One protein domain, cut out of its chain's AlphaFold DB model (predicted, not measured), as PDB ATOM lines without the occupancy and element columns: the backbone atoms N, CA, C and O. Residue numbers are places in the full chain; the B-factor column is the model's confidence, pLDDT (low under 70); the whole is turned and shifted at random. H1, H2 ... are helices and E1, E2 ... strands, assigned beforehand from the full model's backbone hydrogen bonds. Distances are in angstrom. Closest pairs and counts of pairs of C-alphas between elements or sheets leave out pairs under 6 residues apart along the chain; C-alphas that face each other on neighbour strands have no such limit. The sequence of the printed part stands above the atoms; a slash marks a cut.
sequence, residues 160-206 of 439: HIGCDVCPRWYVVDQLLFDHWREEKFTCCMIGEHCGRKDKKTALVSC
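Overview. This is residues 160 to 206 of the 439 residues of the protein "Hypothetical protein" of Symbiodinium sp. KB8 (UniProt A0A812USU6). A small sheet of three short strands makes a wall, with helix H1 at one end of the length and the loop around Lys 197 at the other. After H1 the backbone turns back through the short helix H2, which stands off the sheet, and then runs through a long loop, residues 191 to 202, before E3 joins the sheet beside E2. The printed part has 47 residues, with the order E1, E2, H1, H2, E3; the mixed sheet runs E1, E2, E3, with E1 and E2 antiparallel and E2 and E3 parallel. The class is mixed, helices and strands, with under half of the residues in named elements. The whole is compact, with a radius of gyration of the C-alphas of 9.9 A, yet elongated, spanning 29 by 18 by 16 A.

Along the chain. Strand E1 is residues 160 to 162, 6.8 A long, starting at C-alpha 160 at (92.005, 182.960, 74.245). Strand E2 is residues 169 to 172, 9.5 A long. Helix H1 is residues 174 to 180, 10.0 A long, with C-alpha 174 at (87.959, 174.423, 73.831). Helix H2 is residues 187 to 190, 5.7 A long. Strand E3 is residues 203 to 205, 6.7 A long, ending at C-alpha 205 at (93.813, 182.878, 84.189).

Arrangement. E1 and E2 form a hairpin at 143 degrees, with N 161 and O 170 within hydrogen-bond range at 2.9 A. E2 and E3 stand at 34 degrees, with N 204 and O 169 within hydrogen-bond range at 2.8 A. E1 and E3 are the edge strands and are apart. E2, H1 with H2, and E3 form a strand-helix-strand unit, two parallel neighbour strands with helices between, and its crossover is left-handed. H1 is on the sheet, over none of its strands, at a height over the sheet of 6.3 A; the local plane is fitted to 6 C-alphas, only just enough. The closest C-alphas of E1 and H1 are those of Ile 161 and Phe 177, 6.8 A apart. H2 is only just not on the sheet, with 4 pairs of C-alphas within 10 A. H2 is apart from E1, E2 and H1. In H1 every O i to N i+4 pair is within hydrogen-bond range, while H2 is too short for such a pair.

Size, cuts and confidence. The two C-alphas farthest apart are those of Gln 174 and Lys 197, at 29.4 A. The printed part has no cut. The link from E2 to H1 is tight, those from E1 to E2 and H1 to H2 are short, and that from H2 to E3 is long, with 12 residues. The mean pLDDT of the printed part is 76.8, and residues 198 to 206 are under 70.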
ATOM      1  N   HIS A 160      92.119 181.643  73.639       85.31
ATOM      2  CA  HIS A 160      92.005 182.960  74.245       85.31
ATOM      3  C   HIS A 160      90.687 183.617  73.862       85.31
ATOM      4  O   HIS A 160      90.313 183.604  72.687       85.31
ATOM      5  N   ILE A 161      90.035 184.260  74.827       85.81
ATOM      6  CA  ILE A 161      88.861 185.097  74.591       85.81
ATOM      7  C   ILE A 161      89.024 186.480  75.222       85.81
ATOM      8  O   ILE A 161      89.519 186.612  76.338       85.81
ATOM      9  N   GLY A 162      88.655 187.528  74.488       89.56
ATOM     10  CA  GLY A 162      88.716 188.914  74.956       89.56
ATOM     11  C   GLY A 162      87.374 189.371  75.513       89.56
ATOM     12  O   GLY A 162      86.333 189.027  74.962       89.56
ATOM     13  N   CYS A 163      87.386 190.165  76.583       89.00
ATOM     14  CA  CYS A 163      86.183 190.844  77.054       89.00
ATOM     15  C   CYS A 163      85.732 191.918  76.055       89.00
ATOM     16  O   CYS A 163      86.514 192.763  75.635       89.00
ATOM     17  N   ASP A 164      84.438 191.940  75.736       89.12
ATOM     18  CA  ASP A 164      83.831 192.939  74.847       89.12
ATOM     19  C   ASP A 164      83.692 194.335  75.480       89.12
ATOM     20  O   ASP A 164      83.313 195.294  74.806       89.12
ATOM     21  N   VAL A 165      83.936 194.461  76.788       87.06
ATOM     22  CA  VAL A 165      83.686 195.687  77.567       87.06
ATOM     23  C   VAL A 165      84.974 196.312  78.106       87.06
ATOM     24  O   VAL A 165      85.042 197.532  78.247       87.06
ATOM     25  N   CYS A 166      85.992 195.511  78.415       85.62
ATOM     26  CA  CYS A 166      87.276 195.984  78.929       85.62
ATOM     27  C   CYS A 166      88.430 195.275  78.199       85.62
ATOM     28  O   CYS A 166      88.214 194.237  77.580       85.62
ATOM     29  N   PRO A 167      89.671 195.776  78.269       78.50
ATOM     30  CA  PRO A 167      90.782 195.234  77.484       78.50
ATOM     31  C   PRO A 167      91.329 193.888  78.004       78.50
ATOM     32  O   PRO A 167      92.425 193.485  77.623       78.50
ATOM     33  N   ARG A 168      90.634 193.184  78.905       81.44
ATOM     34  CA  ARG A 168      91.125 191.921  79.479       81.44
ATOM     35  C   ARG A 168      90.937 190.752  78.515       81.44
ATOM     36  O   ARG A 168      89.928 190.663  77.819       81.44
ATOM     37  N   TRP A 169      91.896 189.836  78.532       87.81
ATOM     38  CA  TRP A 169      91.859 188.571  77.800       87.81
ATOM     39  C   TRP A 169      91.904 187.412  78.789       87.81
ATOM     40  O   TRP A 169      92.487 187.541  79.862       87.81
ATOM     41  N   TYR A 170      91.308 186.285  78.429       84.06
ATOM     42  CA  TYR A 170      91.207 185.100  79.270       84.06
ATOM     43  C   TYR A 170      91.709 183.887  78.515       84.06
ATOM     44  O   TYR A 170      91.395 183.727  77.336       84.06
ATOM     45  N   VAL A 171      92.469 183.040  79.204       83.00
ATOM     46  CA  VAL A 171      92.804 181.705  78.705       83.00
ATOM     47  C   VAL A 171      91.637 180.782  79.026       83.00
ATOM     48  O   VAL A 171      91.235 180.675  80.185       83.00
ATOM     49  N   VAL A 172      91.099 180.136  78.001       81.81
ATOM     50  CA  VAL A 172      89.921 179.271  78.093       81.81
ATOM     51  C   VAL A 172      90.207 177.913  77.462       81.81
ATOM     52  O   VAL A 172      91.120 177.771  76.647       81.81
ATOM     53  N   ASP A 173      89.438 176.903  77.857       80.69
ATOM     54  CA  ASP A 173      89.441 175.605  77.183       80.69
ATOM     55  C   ASP A 173      88.648 175.654  75.862       80.69
ATOM     56  O   ASP A 173      88.064 176.676  75.490       80.69
ATOM     57  N   GLN A 174      88.651 174.542  75.122       81.94
ATOM     58  CA  GLN A 174      87.959 174.423  73.831       81.94
ATOM     59  C   GLN A 174      86.444 174.612  73.956       81.94
ATOM     60  O   GLN A 174      85.841 175.229  73.082       81.94
ATOM     61  N   LEU A 175      85.838 174.147  75.051       74.50
ATOM     62  CA  LEU A 175      84.395 174.229  75.268       74.50
ATOM     63  C   LEU A 175      83.946 175.684  75.464       74.50
ATOM     64  O   LEU A 175      83.015 176.150  74.805       74.50
ATOM     65  N   LEU A 176      84.636 176.415  76.338       76.38
ATOM     66  CA  LEU A 176      84.398 177.837  76.571       76.38
ATOM     67  C   LEU A 176      84.758 178.667  75.338       76.38
ATOM     68  O   LEU A 176      84.034 179.598  74.994       76.38
ATOM     69  N   PHE A 177      85.833 178.334  74.628       84.69
ATOM     70  CA  PHE A 177      86.139 179.021  73.381       84.69
ATOM     71  C   PHE A 177      85.014 178.849  72.352       84.69
ATOM     72  O   PHE A 177      84.563 179.837  71.784       84.69
ATOM     73  N   ASP A 178      84.520 177.630  72.133       77.94
ATOM     74  CA  ASP A 178      83.480 177.376  71.133       77.94
ATOM     75  C   ASP A 178      82.138 178.011  71.491       77.94
ATOM     76  O   ASP A 178      81.472 178.548  70.607       77.94
ATOM     77  N   HIS A 179      81.774 178.023  72.775       77.44
ATOM     78  CA  HIS A 179      80.554 178.688  73.224       77.44
ATOM     79  C   HIS A 179      80.630 180.210  73.032       77.44
ATOM     80  O   HIS A 179      79.685 180.826  72.546       77.44
ATOM     81  N   TRP A 180      81.767 180.823  73.363       84.31
ATOM     82  CA  TRP A 180      81.856 182.276  73.460       84.31
ATOM     83  C   TRP A 180      82.531 182.966  72.274       84.31
ATOM     84  O   TRP A 180      82.464 184.186  72.163       84.31
ATOM     85  N   ARG A 181      83.162 182.235  71.349       84.31
ATOM     86  CA  ARG A 181      83.740 182.838  70.129       84.31
ATOM     87  C   ARG A 181      82.676 183.495  69.235       84.31
ATOM     88  O   ARG A 181      83.028 184.329  68.400       84.31
ATOM     89  N   GLU A 182      81.409 183.093  69.378       79.44
ATOM     90  CA  GLU A 182      80.264 183.611  68.609       79.44
ATOM     91  C   GLU A 182      79.286 184.437  69.465       79.44
ATOM     92  O   GLU A 182      78.475 185.184  68.916       79.44
ATOM     93  N   GLU A 183      79.392 184.364  70.795       79.62
ATOM     94  CA  GLU A 183      78.554 185.101  71.746       79.62
ATOM     95  C   GLU A 183      79.300 186.286  72.382       79.62
ATOM     96  O   GLU A 183      80.517 186.418  72.277       79.62
ATOM     97  N   LYS A 184      78.570 187.203  73.032       84.81
ATOM     98  CA  LYS A 184      79.208 188.319  73.750       84.81
ATOM     99  C   LYS A 184      79.858 187.810  75.028       84.81
ATOM    100  O   LYS A 184      79.150 187.277  75.877       84.81
ATOM    101  N   PHE A 185      81.147 188.081  75.215       88.81
ATOM    102  CA  PHE A 185      81.888 187.745  76.429       88.81
ATOM    103  C   PHE A 185      82.165 188.965  77.306       88.81
ATOM    104  O   PHE A 185      82.781 189.950  76.893       88.81
ATOM    105  N   THR A 186      81.751 188.898  78.575       89.94
ATOM    106  CA  THR A 186      82.117 189.901  79.583       89.94
ATOM    107  C   THR A 186      82.717 189.244  80.815       89.94
ATOM    108  O   THR A 186      82.240 188.200  81.248       89.94
ATOM    109  N   CYS A 187      83.732 189.878  81.416       82.38
ATOM    110  CA  CYS A 187      84.383 189.387  82.639       82.38
ATOM    111  C   CYS A 187      83.365 189.013  83.730       82.38
ATOM    112  O   CYS A 187      83.522 188.001  84.403       82.38
ATOM    113  N   CYS A 188      82.281 189.790  83.850       84.50
ATOM    114  CA  CYS A 188      81.234 189.574  84.849       84.50
ATOM    115  C   CYS A 188      80.597 188.188  84.766       84.50
ATOM    116  O   CYS A 188      80.165 187.650  85.780       84.50
ATOM    117  N   MET A 189      80.541 187.601  83.575       83.38
ATOM    118  CA  MET A 189      79.870 186.325  83.374       83.38
ATOM    119  C   MET A 189      80.699 185.117  83.827       83.38
ATOM    120  O   MET A 189      80.147 184.037  83.991       83.38
ATOM    121  N   ILE A 190      81.994 185.305  84.090       80.06
ATOM    122  CA  ILE A 190      82.842 184.329  84.794       80.06
ATOM    123  C   ILE A 190      83.117 184.762  86.244       80.06
ATOM    124  O   ILE A 190      84.076 184.309  86.861       80.06
ATOM    125  N   GLY A 191      82.294 185.668  86.784       79.38
ATOM    126  CA  GLY A 191      82.412 186.175  88.154       79.38
ATOM    127  C   GLY A 191      83.500 187.235  88.362       79.38
ATOM    128  O   GLY A 191      83.704 187.684  89.487       79.38
ATOM    129  N   GLU A 192      84.179 187.674  87.300       82.50
ATOM    130  CA  GLU A 192      85.235 188.686  87.370       82.50
ATOM    131  C   GLU A 192      84.673 190.106  87.262       82.50
ATOM    132  O   GLU A 192      83.766 190.392  86.481       82.50
ATOM    133  N   HIS A 193      85.249 191.058  87.994       82.75
ATOM    134  CA  HIS A 193      84.769 192.438  87.940       82.75
ATOM    135  C   HIS A 193      85.217 193.128  86.641       82.75
ATOM    136  O   HIS A 193      86.415 193.296  86.388       82.75
ATOM    137  N   CYS A 194      84.264 193.545  85.800       84.50
ATOM    138  CA  CYS A 194      84.561 194.213  84.535       84.50
ATOM    139  C   CYS A 194      84.778 195.724  84.729       84.50
ATOM    140  O   CYS A 194      83.833 196.511  84.796       84.50
ATOM    141  N   GLY A 195      86.038 196.154  84.796       80.19
ATOM    142  CA  GLY A 195      86.384 197.571  84.885       80.19
ATOM    143  C   GLY A 195      86.407 198.255  83.517       80.19
ATOM    144  O   GLY A 195      87.424 198.205  82.836       80.19
ATOM    145  N   ARG A 196      85.354 198.999  83.133       71.31
ATOM    146  CA  ARG A 196      85.390 199.889  81.938       71.31
ATOM    147  C   ARG A 196      86.512 200.936  81.992       71.31
ATOM    148  O   ARG A 196      86.901 201.485  80.968       71.31
ATOM    149  N   LYS A 197      86.996 201.248  83.199       73.25
ATOM    150  CA  LYS A 197      88.077 202.210  83.444       73.25
ATOM    151  C   LYS A 197      89.473 201.578  83.385       73.25
ATOM    152  O   LYS A 197      90.455 202.318  83.425       73.25
ATOM    153  N   ASP A 198      89.576 200.252  83.278       64.25
ATOM    154  CA  ASP A 198      90.868 199.591  83.130       64.25
ATOM    155  C   ASP A 198      91.412 199.871  81.733       64.25
ATOM    156  O   ASP A 198      90.907 199.368  80.736       64.25
ATOM    157  N   LYS A 199      92.461 200.692  81.659       56.38
ATOM    158  CA  LYS A 199      93.159 201.006  80.402       56.38
ATOM    159  C   LYS A 199      94.226 199.970  80.034       56.38
ATOM    160  O   LYS A 199      94.868 200.102  78.999       56.38
ATOM    161  N   LYS A 200      94.462 198.979  80.898       50.97
ATOM    162  CA  LYS A 200      95.538 197.996  80.746       50.97
ATOM    163  C   LYS A 200      94.969 196.652  80.314       50.97
ATOM    164  O   LYS A 200      94.142 196.076  81.015       50.97
ATOM    165  N   THR A 201      95.446 196.150  79.182       48.41
ATOM    166  CA  THR A 201      95.269 194.766  78.738       48.41
ATOM    167  C   THR A 201      95.875 193.834  79.789       48.41
ATOM    168  O   THR A 201      97.072 193.897  80.054       48.41
ATOM    169  N   ALA A 202      95.060 192.984  80.413       55.12
ATOM    170  CA  ALA A 202      95.531 191.958  81.344       55.12
ATOM    171  C   ALA A 202      95.054 190.588  80.863       55.12
ATOM    172  O   ALA A 202      93.870 190.419  80.575       55.12
ATOM    173  N   LEU A 203      95.978 189.631  80.769       45.28
ATOM    174  CA  LEU A 203      95.652 188.229  80.535       45.28
ATOM    175  C   LEU A 203      95.351 187.588  81.897       45.28
ATOM    176  O   LEU A 203      96.217 187.561  82.772       45.28
ATOM    177  N   VAL A 204      94.115 187.145  82.098       55.56
ATOM    178  CA  VAL A 204      93.617 186.600  83.362       55.56
ATOM    179  C   VAL A 204      93.427 185.093  83.200       55.56
ATOM    180  O   VAL A 204      92.758 184.630  82.278       55.56
ATOM    181  N   SER A 205      94.044 184.319  84.089       50.41
ATOM    182  CA  SER A 205      93.813 182.878  84.189       50.41
ATOM    183  C   SER A 205      92.644 182.638  85.143       50.41
ATOM    184  O   SER A 205      92.647 183.165  86.255       50.41
ATOM    185  N   CYS A 206      91.634 181.883  84.710       47.12
ATOM    186  CA  CYS A 206      90.530 181.482  85.579       47.12
ATOM    187  C   CYS A 206      91.041 180.556  86.697       47.12
ATOM    188  O   CYS A 206      91.893 179.693  86.463       47.12
TER     189      CYS A 206